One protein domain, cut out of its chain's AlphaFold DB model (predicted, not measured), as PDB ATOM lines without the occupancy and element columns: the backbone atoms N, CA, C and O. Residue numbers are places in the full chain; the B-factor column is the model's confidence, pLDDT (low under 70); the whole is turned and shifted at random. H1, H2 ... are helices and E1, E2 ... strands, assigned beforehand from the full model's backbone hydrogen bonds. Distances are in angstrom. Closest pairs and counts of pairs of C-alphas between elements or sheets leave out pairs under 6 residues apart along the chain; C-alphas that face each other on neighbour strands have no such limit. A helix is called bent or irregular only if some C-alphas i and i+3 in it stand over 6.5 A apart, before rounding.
ATOM      1  N   GLU A  12     167.603 200.981  89.161       84.50
ATOM      2  CA  GLU A  12     166.717 200.802  90.324       84.50
ATOM      3  C   GLU A  12     167.039 199.540  91.152       84.50
ATOM      4  O   GLU A  12     166.198 198.976  91.855       84.50
ATOM      5  N   ILE A  13     168.303 199.103  91.105       87.56
ATOM      6  CA  ILE A  13     168.791 197.953  91.863       87.56
ATOM      7  C   ILE A  13     168.803 198.340  93.339       87.56
ATOM      8  O   ILE A  13     169.524 199.242  93.746       87.56
ATOM      9  N   THR A  14     168.016 197.640  94.152       87.50
ATOM     10  CA  THR A  14     167.875 197.890  95.601       87.50
ATOM     11  C   THR A  14     168.532 196.813  96.467       87.50
ATOM     12  O   THR A  14     168.828 197.053  97.640       87.50
ATOM     13  N   HIS A  15     168.786 195.634  95.892       90.00
ATOM     14  CA  HIS A  15     169.237 194.431  96.589       90.00
ATOM     15  C   HIS A  15     170.439 193.808  95.877       90.00
ATOM     16  O   HIS A  15     170.449 193.691  94.652       90.00
ATOM     17  N   LEU A  16     171.453 193.406  96.645       91.50
ATOM     18  CA  LEU A  16     172.698 192.825  96.139       91.50
ATOM     19  C   LEU A  16     173.057 191.562  96.930       91.50
ATOM     20  O   LEU A  16     173.289 191.624  98.137       91.50
ATOM     21  N   VAL A  17     173.151 190.420  96.246       92.69
ATOM     22  CA  VAL A  17     173.765 189.210  96.811       92.69
ATOM     23  C   VAL A  17     175.274 189.284  96.574       92.69
ATOM     24  O   VAL A  17     175.724 189.532  95.457       92.69
ATOM     25  N   CYS A  18     176.050 189.101  97.634       92.19
ATOM     26  CA  CYS A  18     177.502 189.177  97.659       92.19
ATOM     27  C   CYS A  18     178.057 187.817  98.088       92.19
ATOM     28  O   CYS A  18     178.171 187.534  99.280       92.19
ATOM     29  N   VAL A  19     178.389 186.980  97.108       91.88
ATOM     30  CA  VAL A  19     179.101 185.718  97.336       91.88
ATOM     31  C   VAL A  19     180.597 186.017  97.413       91.88
ATOM     32  O   VAL A  19     181.117 186.709  96.536       91.88
ATOM     33  N   ARG A  20     181.261 185.555  98.474       91.69
ATOM     34  CA  ARG A  20     182.712 185.685  98.700       91.69
ATOM     35  C   ARG A  20     183.180 184.658  99.735       91.69
ATOM     36  O   ARG A  20     182.343 184.085 100.420       91.69
ATOM     37  N   GLN A  21     184.483 184.515  99.938       89.56
ATOM     38  CA  GLN A  21     185.058 183.867 101.128       89.56
ATOM     39  C   GLN A  21     185.398 184.897 102.216       89.56
ATOM     40  O   GLN A  21     185.544 186.091 101.934       89.56
ATOM     41  N   ASP A  22     185.584 184.470 103.465       86.81
ATOM     42  CA  ASP A  22     186.000 185.361 104.562       86.81
ATOM     43  C   ASP A  22     187.415 185.937 104.421       86.81
ATOM     44  O   ASP A  22     187.643 187.091 104.789       86.81
ATOM     45  N   ILE A  23     188.332 185.241 103.738       86.69
ATOM     46  CA  ILE A  23     189.622 185.833 103.330       86.69
ATOM     47  C   ILE A  23     189.446 187.039 102.385       86.69
ATOM     48  O   ILE A  23     190.279 187.948 102.372       86.69
ATOM     49  N   GLU A  24     188.337 187.092 101.641       86.50
ATOM     50  CA  GLU A  24     188.030 188.155 100.682       86.50
ATOM     51  C   GLU A  24     187.294 189.348 101.304       86.50
ATOM     52  O   GLU A  24     187.178 190.392 100.661       86.50
ATOM     53  N   ALA A  25     186.842 189.253 102.563       84.75
ATOM     54  CA  ALA A  25     186.093 190.308 103.258       84.75
ATOM     55  C   ALA A  25     186.798 191.680 103.240       84.75
ATOM     56  O   ALA A  25     186.154 192.732 103.216       84.75
ATOM     57  N   ASN A  26     188.133 191.663 103.212       82.25
ATOM     58  CA  ASN A  26     188.985 192.849 103.204       82.25
ATOM     59  C   ASN A  26     188.903 193.658 101.893       82.25
ATOM     60  O   ASN A  26     189.145 194.867 101.906       82.25
ATOM     61  N   PHE A  27     188.548 193.020 100.770       81.44
ATOM     62  CA  PHE A  27     188.467 193.654  99.447       81.44
ATOM     63  C   PHE A  27     187.075 193.569  98.793       81.44
ATOM     64  O   PHE A  27     186.679 194.510  98.099       81.44
ATOM     65  N   ILE A  28     186.289 192.525  99.070       82.25
ATOM     66  CA  ILE A  28     184.888 192.389  98.646       82.25
ATOM     67  C   ILE A  28     183.970 192.776  99.816       82.25
ATOM     68  O   ILE A  28     183.623 191.960 100.670       82.25
ATOM     69  N   LYS A  29     183.566 194.050  99.853       79.69
ATOM     70  CA  LYS A  29     182.716 194.614 100.915       79.69
ATOM     71  C   LYS A  29     181.485 195.344 100.382       79.69
ATOM     72  O   LYS A  29     181.474 195.849  99.257       79.69
ATOM     73  N   ALA A  30     180.468 195.464 101.234       83.69
ATOM     74  CA  ALA A  30     179.295 196.301 101.005       83.69
ATOM     75  C   ALA A  30     179.705 197.786 100.953       83.69
ATOM     76  O   ALA A  30     179.774 198.464 101.972       83.69
ATOM     77  N   ASN A  31     180.027 198.289  99.758       84.44
ATOM     78  CA  ASN A  31     180.568 199.643  99.582       84.44
ATOM     79  C   ASN A  31     179.526 200.761  99.779       84.44
ATOM     80  O   ASN A  31     179.911 201.901 100.025       84.44
ATOM     81  N   PHE A  32     178.223 200.457  99.684       88.62
ATOM     82  CA  PHE A  32     177.137 201.436  99.845       88.62
ATOM     83  C   PHE A  32     176.006 200.877 100.738       88.62
ATOM     84  O   PHE A  32     174.874 200.722 100.273       88.62
ATOM     85  N   PRO A  33     176.282 200.556 102.020       83.50
ATOM     86  CA  PRO A  33     175.361 199.813 102.891       83.50
ATOM     87  C   PRO A  33     174.093 200.601 103.261       83.50
ATOM     88  O   PRO A  33     173.104 200.016 103.683       83.50
ATOM     89  N   HIS A  34     174.103 201.924 103.069       86.00
ATOM     90  CA  HIS A  34     172.942 202.801 103.250       86.00
ATOM     91  C   HIS A  34     172.122 203.013 101.962       86.00
ATOM     92  O   HIS A  34     171.144 203.752 101.991       86.00
ATOM     93  N   LYS A  35     172.527 202.416 100.827       87.31
ATOM     94  CA  LYS A  35     171.829 202.533  99.530       87.31
ATOM     95  C   LYS A  35     171.263 201.211  99.017       87.31
ATOM     96  O   LYS A  35     170.200 201.214  98.409       87.31
ATOM     97  N   PHE A  36     171.950 200.098  99.270       90.00
ATOM     98  CA  PHE A  36     171.499 198.763  98.877       90.00
ATOM     99  C   PHE A  36     171.387 197.864 100.104       90.00
ATOM    100  O   PHE A  36     172.248 197.903 100.984       90.00
ATOM    101  N   ARG A  37     170.370 197.001 100.134       88.94
ATOM    102  CA  ARG A  37     170.347 195.861 101.054       88.94
ATOM    103  C   ARG A  37     171.281 194.778 100.519       88.94
ATOM    104  O   ARG A  37     171.216 194.427  99.343       88.94
ATOM    105  N   TYR A  38     172.139 194.252 101.386       92.25
ATOM    106  CA  TYR A  38     173.105 193.210 101.044       92.25
ATOM    107  C   TYR A  38     172.746 191.891 101.728       92.25
ATOM    108  O   TYR A  38     172.482 191.876 102.928       92.25
ATOM    109  N   LEU A  39     172.814 190.790 100.979       93.56
ATOM    110  CA  LEU A  39     172.953 189.439 101.522       93.56
ATOM    111  C   LEU A  39     174.390 188.993 101.255       93.56
ATOM    112  O   LEU A  39     174.786 188.906 100.095       93.56
ATOM    113  N   VAL A  40     175.177 188.739 102.299       92.69
ATOM    114  CA  VAL A  40     176.544 188.212 102.161       92.69
ATOM    115  C   VAL A  40     176.510 186.709 102.414       92.69
ATOM    116  O   VAL A  40     175.954 186.278 103.420       92.69
ATOM    117  N   LEU A  41     177.084 185.930 101.499       93.06
ATOM    118  CA  LEU A  41     177.172 184.472 101.589       93.06
ATOM    119  C   LEU A  41     178.650 184.074 101.601       93.06
ATOM    120  O   LEU A  41     179.351 184.351 100.626       93.06
ATOM    121  N   ASP A  42     179.094 183.445 102.692       92.94
ATOM    122  CA  ASP A  42     180.449 182.896 102.816       92.94
ATOM    123  C   ASP A  42     180.509 181.529 102.117       92.94
ATOM    124  O   ASP A  42     179.964 180.532 102.599       92.94
ATOM    125  N   ILE A  43     181.070 181.514 100.908       91.81
ATOM    126  CA  ILE A  43     181.084 180.365  99.997       91.81
ATOM    127  C   ILE A  43     182.456 180.297  99.331       91.81
ATOM    128  O   ILE A  43     182.875 181.231  98.647       91.81
ATOM    129  N   ALA A  44     183.136 179.162  99.488       89.50
ATOM    130  CA  ALA A  44     184.374 178.871  98.782       89.50
ATOM    131  C   ALA A  44     184.108 178.245  97.405       89.50
ATOM    132  O   ALA A  44     183.297 177.329  97.279       89.50
ATOM    133  N   ASP A  45     184.836 178.696  96.382       87.56
ATOM    134  CA  ASP A  45     184.748 178.156  95.019       87.56
ATOM    135  C   ASP A  45     185.507 176.822  94.920       87.56
ATOM    136  O   ASP A  45     186.662 176.752  94.497       87.56
ATOM    137  N   ASN A  46     184.892 175.756  95.437       91.19
ATOM    138  CA  ASN A  46     185.430 174.400  95.406       91.19
ATOM    139  C   ASN A  46     184.293 173.351  95.376       91.19
ATOM    140  O   ASN A  46     183.215 173.600  95.917       91.19
ATOM    141  N   PRO A  47     184.514 172.152  94.803       89.38
ATOM    142  CA  PRO A  47     183.453 171.164  94.574       89.38
ATOM    143  C   PRO A  47     182.935 170.449  95.837       89.38
ATOM    144  O   PRO A  47     182.027 169.629  95.728       89.38
ATOM    145  N   VAL A  48     183.502 170.721  97.018       93.25
ATOM    146  CA  VAL A  48     183.058 170.168  98.313       93.25
ATOM    147  C   VAL A  48     182.183 171.178  99.081       93.25
ATOM    148  O   VAL A  48     181.578 170.833 100.095       93.25
ATOM    149  N   GLU A  49     182.070 172.422  98.603       92.50
ATOM    150  CA  GLU A  49     181.284 173.462  99.265       92.50
ATOM    151  C   GLU A  49     179.774 173.182  99.193       92.50
ATOM    152  O   GLU A  49     179.160 173.127  98.124       92.50
ATOM    153  N   ASN A  50     179.144 173.032 100.360       91.44
ATOM    154  CA  ASN A  50     177.709 172.803 100.477       91.44
ATOM    155  C   ASN A  50     176.920 174.110 100.283       91.44
ATOM    156  O   ASN A  50     176.410 174.698 101.242       91.44
ATOM    157  N   ILE A  51     176.764 174.525  99.023       92.06
ATOM    158  CA  ILE A  51     175.973 175.705  98.645       92.06
ATOM    159  C   ILE A  51     174.469 175.553  98.927       92.06
ATOM    160  O   ILE A  51     173.777 176.553  99.119       92.06
ATOM    161  N   ILE A  52     173.956 174.316  99.005       89.00
ATOM    162  CA  ILE A  52     172.525 174.023  99.200       89.00
ATOM    163  C   ILE A  52     172.027 174.612 100.527       89.00
ATOM    164  O   ILE A  52     170.892 175.089 100.601       89.00
ATOM    165  N   ARG A  53     172.893 174.679 101.551       90.69
ATOM    166  CA  ARG A  53     172.582 175.295 102.855       90.69
ATOM    167  C   ARG A  53     172.106 176.752 102.740       90.69
ATOM    168  O   ARG A  53     171.313 177.199 103.562       90.69
ATOM    169  N   TYR A  54     172.557 177.479 101.715       90.50
ATOM    170  CA  TYR A  54     172.241 178.894 101.507       90.50
ATOM    171  C   TYR A  54     170.987 179.122 100.652       90.50
ATOM    172  O   TYR A  54     170.478 180.246 100.608       90.50
ATOM    173  N   PHE A  55     170.455 178.090  99.986       88.69
ATOM    174  CA  PHE A  55     169.315 178.234  99.074       88.69
ATOM    175  C   PHE A  55     168.046 178.790  99.752       88.69
ATOM    176  O   PHE A  55     167.434 179.677  99.152       88.69
ATOM    177  N   PRO A  56     167.644 178.379 100.978       86.88
ATOM    178  CA  PRO A  56     166.450 178.928 101.630       86.88
ATOM    179  C   PRO A  56     166.563 180.434 101.907       86.88
ATOM    180  O   PRO A  56     165.680 181.196 101.523       86.88
ATOM    181  N   MET A  57     167.686 180.869 102.488       89.81
ATOM    182  CA  MET A  57     167.963 182.278 102.808       89.81
ATOM    183  C   MET A  57     168.091 183.142 101.545       89.81
ATOM    184  O   MET A  57     167.558 184.248 101.478       89.81
ATOM    185  N   THR A  58     168.760 182.621 100.511       89.75
ATOM    186  CA  THR A  58     168.916 183.318  99.225       89.75
ATOM    187  C   THR A  58     167.569 183.477  98.522       89.75
ATOM    188  O   THR A  58     167.269 184.553  98.003       89.75
ATOM    189  N   LYS A  59     166.723 182.438  98.555       84.19
ATOM    190  CA  LYS A  59     165.349 182.506  98.054       84.19
ATOM    191  C   LYS A  59     164.540 183.559  98.813       84.19
ATOM    192  O   LYS A  59     163.933 184.402  98.166       84.19
ATOM    193  N   GLU A  60     164.542 183.536 100.145       86.56
ATOM    194  CA  GLU A  60     163.781 184.484 100.973       86.56
ATOM    195  C   GLU A  60     164.159 185.946 100.679       86.56
ATOM    196  O   GLU A  60     163.285 186.796 100.516       86.56
ATOM    197  N   PHE A  61     165.454 186.231 100.524       88.50
ATOM    198  CA  PHE A  61     165.948 187.561 100.159       88.50
ATOM    199  C   PHE A  61     165.441 188.025  98.778       88.50
ATOM    200  O   PHE A  61     165.042 189.180  98.618       88.50
ATOM    201  N   ILE A  62     165.403 187.122  97.791       85.69
ATOM    202  CA  ILE A  62     164.923 187.406  96.428       85.69
ATOM    203  C   ILE A  62     163.390 187.533  96.386       85.69
ATOM    204  O   ILE A  62     162.881 188.533  95.881       85.69
ATOM    205  N   ASP A  63     162.645 186.571  96.939       80.19
ATOM    206  CA  ASP A  63     161.175 186.615  97.009       80.19
ATOM    207  C   ASP A  63     160.696 187.835  97.817       80.19
ATOM    208  O   ASP A  63     159.727 188.485  97.424       80.19
ATOM    209  N   GLY A  64     161.402 188.209  98.891       76.75
ATOM    210  CA  GLY A  64     161.126 189.412  99.675       76.75
ATOM    211  C   GLY A  64     161.311 190.708  98.879       76.75
ATOM    212  O   GLY A  64     160.463 191.598  98.965       76.75
ATOM    213  N   CYS A  65     162.363 190.805  98.057       78.75
ATOM    214  CA  CYS A  65     162.558 191.923  97.129       78.75
ATOM    215  C   CYS A  65     161.432 191.990  96.081       78.75
ATOM    216  O   CYS A  65     160.833 193.048  95.882       78.75
ATOM    217  N   LEU A  66     161.122 190.863  95.430       76.75
ATOM    218  CA  LEU A  66     160.124 190.795  94.357       76.75
ATOM    219  C   LEU A  66     158.706 191.095  94.863       76.75
ATOM    220  O   LEU A  66     158.008 191.916  94.270       76.75
ATOM    221  N   ALA A  67     158.286 190.478  95.972       76.69
ATOM    222  CA  ALA A  67     156.968 190.712  96.557       76.69
ATOM    223  C   ALA A  67     156.795 192.180  96.974       76.69
ATOM    224  O   ALA A  67     155.799 192.804  96.618       76.69
ATOM    225  N   SER A  68     157.786 192.751  97.666       78.00
ATOM    226  CA  SER A  68     157.712 194.135  98.152       78.00
ATOM    227  C   SER A  68     157.696 195.151  97.009       78.00
ATOM    228  O   SER A  68     156.933 196.112  97.068       78.00
ATOM    229  N   GLY A  69     158.472 194.918  95.943       80.81
ATOM    230  CA  GLY A  69     158.463 195.760  94.744       80.81
ATOM    231  C   GLY A  69     157.114 195.753  94.019       80.81
ATOM    232  O   GLY A  69     156.599 196.815  93.677       80.81
ATOM    233  N   VAL A  70     156.495 194.579  93.843       84.94
ATOM    234  CA  VAL A  70     155.165 194.476  93.214       84.94
ATOM    235  C   VAL A  70     154.077 195.097  94.098       84.94
ATOM    236  O   VAL A  70     153.216 195.802  93.580       84.94
ATOM    237  N   ILE A  71     154.124 194.903  95.422       89.62
ATOM    238  CA  ILE A  71     153.167 195.525  96.351       89.62
ATOM    239  C   ILE A  71     153.291 197.058  96.308       89.62
ATOM    240  O   ILE A  71     152.282 197.733  96.119       89.62
ATOM    241  N   ALA A  72     154.510 197.608  96.388       87.50
ATOM    242  CA  ALA A  72     154.751 199.049  96.265       87.50
ATOM    243  C   ALA A  72     154.249 199.612  94.925       87.50
ATOM    244  O   ALA A  72     153.573 200.642  94.902       87.50
ATOM    245  N   TYR A  73     154.524 198.913  93.818       87.06
ATOM    246  CA  TYR A  73     154.047 199.294  92.489       87.06
ATOM    247  C   TYR A  73     152.515 199.319  92.407       87.06
ATOM    248  O   TYR A  73     151.955 200.267  91.858       87.06
ATOM    249  N   LEU A  74     151.827 198.314  92.965       89.69
ATOM    250  CA  LEU A  74     150.362 198.287  92.989       89.69
ATOM    251  C   LEU A  74     149.792 199.451  93.805       89.69
ATOM    252  O   LEU A  74     148.882 200.132  93.330       89.69
ATOM    253  N   MET A  75     150.351 199.710  94.991       90.88
ATOM    254  CA  MET A  75     149.958 200.840  95.836       90.88
ATOM    255  C   MET A  75     150.113 202.169  95.088       90.88
ATOM    256  O   MET A  75     149.140 202.909  94.969       90.88
ATOM    257  N   GLU A  76     151.294 202.447  94.517       85.62
ATOM    258  CA  GLU A  76     151.571 203.733  93.860       85.62
ATOM    259  C   GLU A  76     150.837 203.913  92.516       85.62
ATOM    260  O   GLU A  76     150.442 205.032  92.173       85.62
ATOM    261  N   THR A  77     150.589 202.828  91.776       83.56
ATOM    262  CA  THR A  77     149.928 202.883  90.458       83.56
ATOM    263  C   THR A  77     148.403 202.952  90.558       83.56
ATOM    264  O   THR A  77     147.781 203.657  89.765       83.56
ATOM    265  N   PHE A  78     147.788 202.247  91.516       86.75
ATOM    266  CA  PHE A  78     146.329 202.064  91.570       86.75
ATOM    267  C   PHE A  78     145.635 202.730  92.766       86.75
ATOM    268  O   PHE A  78     144.414 202.643  92.875       86.75
ATOM    269  N   GLY A  79     146.364 203.399  93.665       86.12
ATOM    270  CA  GLY A  79     145.761 204.088  94.814       86.12
ATOM    271  C   GLY A  79     145.302 203.164  95.946       86.12
ATOM    272  O   GLY A  79     144.561 203.597  96.827       86.12
ATOM    273  N   VAL A  80     145.708 201.892  95.915       90.50
ATOM    274  CA  VAL A  80     145.287 200.857  96.871       90.50
ATOM    275  C   VAL A  80     146.182 200.820  98.111       90.50
ATOM    276  O   VAL A  80     147.358 201.185  98.061       90.50
ATOM    277  N   LYS A  81     145.633 200.363  99.241       93.44
ATOM    278  CA  LYS A  81     146.368 200.252 100.511       93.44
ATOM    279  C   LYS A  81     147.324 199.062 100.502       93.44
ATOM    280  O   LYS A  81     147.143 198.123  99.724       93.44
ATOM    281  N   TYR A  82     148.279 199.043 101.435       92.75
ATOM    282  CA  TYR A  82     149.194 197.915 101.638       92.75
ATOM    283  C   TYR A  82     148.435 196.589 101.762       92.75
ATOM    284  O   TYR A  82     148.802 195.612 101.115       92.75
ATOM    285  N   ARG A  83     147.356 196.560 102.559       94.12
ATOM    286  CA  ARG A  83     146.539 195.354 102.766       94.12
ATOM    287  C   ARG A  83     145.978 194.818 101.449       94.12
ATOM    288  O   ARG A  83     146.083 193.624 101.187       94.12
ATOM    289  N   ASP A  84     145.401 195.697 100.639       94.69
ATOM    290  CA  ASP A  84     144.675 195.316  99.429       94.69
ATOM    291  C   ASP A  84     145.656 194.909  98.318       94.69
ATOM    292  O   ASP A  84     145.455 193.897  97.648       94.69
ATOM    293  N   ALA A  85     146.780 195.627  98.192       93.12
ATOM    294  CA  ALA A  85     147.890 195.252  97.320       93.12
ATOM    295  C   ALA A  85     148.528 193.914  97.737       93.12
ATOM    296  O   ALA A  85     148.755 193.055  96.886       93.12
ATOM    297  N   PHE A  86     148.777 193.700  99.034       93.31
ATOM    298  CA  PHE A  86     149.296 192.436  99.560       93.31
ATOM    299  C   PHE A  86     148.355 191.270  99.238       93.31
ATOM    300  O   PHE A  86     148.804 190.283  98.656       93.31
ATOM    301  N   SER A  87     147.053 191.397  99.530       94.44
ATOM    302  CA  SER A  87     146.054 190.379  99.185       94.44
ATOM    303  C   SER A  87     146.018 190.098  97.680       94.44
ATOM    304  O   SER A  87     146.075 188.937  97.282       94.44
ATOM    305  N   HIS A  88     146.038 191.133  96.835       92.50
ATOM    306  CA  HIS A  88     146.041 190.982  95.378       92.50
ATOM    307  C   HIS A  88     147.260 190.196  94.855       92.50
ATOM    308  O   HIS A  88     147.126 189.375  93.942       92.50
ATOM    309  N   VAL A  89     148.455 190.404  95.421       90.69
ATOM    310  CA  VAL A  89     149.641 189.607  95.054       90.69
ATOM    311  C   VAL A  89     149.562 188.201  95.661       90.69
ATOM    312  O   VAL A  89     149.897 187.236  94.974       90.69
ATOM    313  N   GLN A  90     149.068 188.051  96.893       91.75
ATOM    314  CA  GLN A  90     148.949 186.753  97.567       91.75
ATOM    315  C   GLN A  90     147.971 185.808  96.851       91.75
ATOM    316  O   GLN A  90     148.295 184.641  96.662       91.75
ATOM    317  N   GLU A  91     146.833 186.305  96.359       92.94
ATOM    318  CA  GLU A  91     145.895 185.548  95.508       92.94
ATOM    319  C   GLU A  91     146.577 184.920  94.280       92.94
ATOM    320  O   GLU A  91     146.234 183.817  93.860       92.94
ATOM    321  N   ARG A  92     147.554 185.628  93.696       88.31
ATOM    322  CA  ARG A  92     148.259 185.239  92.460       88.31
ATOM    323  C   ARG A  92     149.552 184.465  92.732       88.31
ATOM    324  O   ARG A  92     150.048 183.766  91.852       88.31
ATOM    325  N   ARG A  93     150.108 184.585  93.941       85.62
ATOM    326  CA  ARG A  93     151.349 183.947  94.398       85.62
ATOM    327  C   ARG A  93     151.260 183.715  95.909       85.62
ATOM    328  O   ARG A  93     151.868 184.439  96.691       85.62
ATOM    329  N   PHE A  94     150.516 182.683  96.314       86.38
ATOM    330  CA  PHE A  94     150.204 182.378  97.725       86.38
ATOM    331  C   PHE A  94     151.434 182.295  98.645       86.38
ATOM    332  O   PHE A  94     151.333 182.518  99.846       86.38
ATOM    333  N   CYS A  95     152.595 181.973  98.070       79.44
ATOM    334  CA  CYS A  95     153.872 181.820  98.749       79.44
ATOM    335  C   CYS A  95     154.661 183.128  98.958       79.44
ATOM    336  O   CYS A  95     155.817 183.048  99.375       79.44
ATOM    337  N   ILE A  96     154.095 184.315  98.685       81.25
ATOM    338  CA  ILE A  96     154.745 185.562  99.114       81.25
ATOM    339  C   ILE A  96     154.839 185.626 100.643       81.25
ATOM    340  O   ILE A  96     153.869 185.385 101.358       81.25
ATOM    341  N   ASN A  97     156.019 185.994 101.130       80.81
ATOM    342  CA  ASN A  97     156.276 186.259 102.541       80.81
ATOM    343  C   ASN A  97     157.259 187.442 102.652       80.81
ATOM    344  O   ASN A  97     158.450 187.229 102.883       80.81
ATOM    345  N   PRO A  98     156.817 188.688 102.387       80.75
ATOM    346  CA  PRO A  98     157.664 189.861 102.574       80.75
ATOM    347  C   PRO A  98     158.051 189.969 104.054       80.75
ATOM    348  O   PRO A  98     157.187 189.900 104.928       80.75
ATOM    349  N   ASN A  99     159.343 190.134 104.350       81.62
ATOM    350  CA  ASN A  99     159.785 190.231 105.741       81.62
ATOM    351  C   ASN A  99     159.167 191.449 106.451       81.62
ATOM    352  O   ASN A  99     158.857 192.465 105.826       81.62
ATOM    353  N   VAL A 100     159.030 191.352 107.776       84.12
ATOM    354  CA  VAL A 100     158.376 192.365 108.627       84.12
ATOM    355  C   VAL A 100     158.946 193.773 108.403       84.12
ATOM    356  O   VAL A 100     158.198 194.748 108.372       84.12
ATOM    357  N   GLY A 101     160.255 193.888 108.148       81.00
ATOM    358  CA  GLY A 101     160.901 195.163 107.837       81.00
ATOM    359  C   GLY A 101     160.416 195.803 106.531       81.00
ATOM    360  O   GLY A 101     160.265 197.019 106.487       81.00
ATOM    361  N   PHE A 102     160.136 195.020 105.482       79.69
ATOM    362  CA  PHE A 102     159.469 195.538 104.280       79.69
ATOM    363  C   PHE A 102     157.998 195.869 104.540       79.69
ATOM    364  O   PHE A 102     157.526 196.893 104.060       79.69
ATOM    365  N   VAL A 103     157.275 195.040 105.301       87.38
ATOM    366  CA  VAL A 103     155.859 195.285 105.633       87.38
ATOM    367  C   VAL A 103     155.688 196.647 106.312       87.38
ATOM    368  O   VAL A 103     154.836 197.430 105.902       87.38
ATOM    369  N   HIS A 104     156.551 196.969 107.279       88.94
ATOM    370  CA  HIS A 104     156.560 198.273 107.946       88.94
ATOM    371  C   HIS A 104     156.904 199.406 106.962       88.94
ATOM    372  O   HIS A 104     156.172 200.387 106.885       88.94
ATOM    373  N   GLN A 105     157.952 199.247 106.143       85.94
ATOM    374  CA  GLN A 105     158.351 200.249 105.140       85.94
ATOM    375  C   GLN A 105     157.250 200.530 104.100       85.94
ATOM    376  O   GLN A 105     157.074 201.671 103.681       85.94
ATOM    377  N   LEU A 106     156.481 199.514 103.701       88.44
ATOM    378  CA  LEU A 106     155.333 199.664 102.802       88.44
ATOM    379  C   LEU A 106     154.171 200.404 103.483       88.44
ATOM    380  O   LEU A 106     153.553 201.269 102.867       88.44
ATOM    381  N   GLN A 107     153.897 200.116 104.757       90.00
ATOM    382  CA  GLN A 107     152.869 200.809 105.545       90.00
ATOM    383  C   GLN A 107     153.232 202.282 105.807       90.00
ATOM    384  O   GLN A 107     152.375 203.155 105.693       90.00
ATOM    385  N   GLU A 108     154.505 202.582 106.071       89.44
ATOM    386  CA  GLU A 108     155.032 203.954 106.123       89.44
ATOM    387  C   GLU A 108     154.901 204.654 104.757       89.44
ATOM    388  O   GLU A 108     154.495 205.819 104.681       89.44
ATOM    389  N   TYR A 109     155.169 203.933 103.660       85.00
ATOM    390  CA  TYR A 109     155.019 204.464 102.306       85.00
ATOM    391  C   TYR A 109     153.563 204.772 101.933       85.00
ATOM    392  O   TYR A 109     153.329 205.759 101.237       85.00
ATOM    393  N   GLU A 110     152.578 204.013 102.436       87.75
ATOM    394  CA  GLU A 110     151.149 204.290 102.218       87.75
ATOM    395  C   GLU A 110     150.782 205.723 102.632       87.75
ATOM    396  O   GLU A 110     150.094 206.420 101.883       87.75
ATOM    397  N   ALA A 111     151.278 206.203 103.777       83.31
ATOM    398  CA  ALA A 111     151.010 207.558 104.259       83.31
ATOM    399  C   ALA A 111     151.661 208.637 103.371       83.31
ATOM    400  O   ALA A 111     151.007 209.612 102.988       83.31
ATOM    401  N   ILE A 112     152.928 208.435 102.989       81.12
ATOM    402  CA  ILE A 112     153.685 209.349 102.114       81.12
ATOM    403  C   ILE A 112     153.022 209.442 100.732       81.12
ATOM    404  O   ILE A 112     152.847 210.532 100.186       81.12
ATOM    405  N   TYR A 113     152.634 208.302 100.161       73.81
ATOM    406  CA  TYR A 113     151.973 208.222  98.865       73.81
ATOM    407  C   TYR A 113     150.547 208.796  98.889       73.81
ATOM    408  O   TYR A 113     150.195 209.573  97.999       73.81
ATOM    409  N   SER A 114     149.757 208.505  99.928       79.50
ATOM    410  CA  SER A 114     148.398 209.051 100.078       79.50
ATOM    411  C   SER A 114     148.404 210.583 100.039       79.50
ATOM    412  O   SER A 114     147.607 211.183  99.321       79.50
ATOM    413  N   ALA A 115     149.361 211.227 100.716       80.88
ATOM    414  CA  ALA A 115     149.522 212.680 100.670       80.88
ATOM    415  C   ALA A 115     149.845 213.200  99.251       80.88
ATOM    416  O   ALA A 115     149.265 214.200  98.816       80.88
ATOM    417  N   LYS A 116     150.711 212.506  98.487       76.00
ATOM    418  CA  LYS A 116     150.983 212.839  97.071       76.00
ATOM    419  C   LYS A 116     149.709 212.760  96.216       76.00
ATOM    420  O   LYS A 116     149.515 213.617  95.351       76.00
ATOM    421  N   LEU A 117     148.854 211.752  96.432       73.00
ATOM    422  CA  LEU A 117     147.571 211.622  95.730       73.00
ATOM    423  C   LEU A 117     146.614 212.764  96.070       73.00
ATOM    424  O   LEU A 117     146.080 213.386  95.155       73.00
ATOM    425  N   THR A 118     146.420 213.075  97.357       77.69
ATOM    426  CA  THR A 118     145.501 214.141  97.790       77.69
ATOM    427  C   THR A 118     145.864 215.488  97.167       77.69
ATOM    428  O   THR A 118     144.977 216.209  96.719       77.69
ATOM    429  N   ILE A 119     147.160 215.802  97.058       76.00
ATOM    430  CA  ILE A 119     147.639 217.008  96.368       76.00
ATOM    431  C   ILE A 119     147.260 216.965  94.877       76.00
ATOM    432  O   ILE A 119     146.628 217.900  94.385       76.00
ATOM    433  N   LYS A 120     147.577 215.868  94.170       66.31
ATOM    434  CA  LYS A 120     147.281 215.697  92.731       66.31
ATOM    435  C   LYS A 120     145.786 215.696  92.391       66.31
ATOM    436  O   LYS A 120     145.427 216.099  91.291       66.31
TER     437      LYS A 120
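This is residues 12 to 120 of the 147 residues of the protein "Tyrosine-protein phosphatase domain-containing protein" of Coregonus sp. 'balchen' (UniProt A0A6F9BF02). A small parallel sheet, E1 and E2, lies beside residues 51 to 65 of long helix H1; H2 and H3 pack on H1 farther along. The 109 printed residues, mostly helix by class, include E1, E2, H1, H2, H3 in order. The whole is loose, radius of gyration of the C-alphas 17.4 A, spanning 55 by 30 by 19 A.

Find N 18 in E1, residues 15 to 20; O 39 of E2, residues 37 to 42, is within hydrogen-bond range, 2.8 A. With residues 67 to 75 alone H1, residues 51 to 78, touches H2, residues 82 to 92, closest at C-alphas 71 and 85, 5.4 A. Of O i to N i+4 pairs, H1 has 21 of 24 within range, H2 6 of 7, and H3, residues 100 to 120, 16 of 17.

Find C-alpha 51 at (175.973, 175.705, 98.645); H1 runs 40.3 A and is irregular, C-alphas 53 and 56 being 7.2 A apart. H3 ends at C-alpha 120, (147.281, 215.697, 92.731).

The printed part has no cut; pLDDT is under 70 at residue 120.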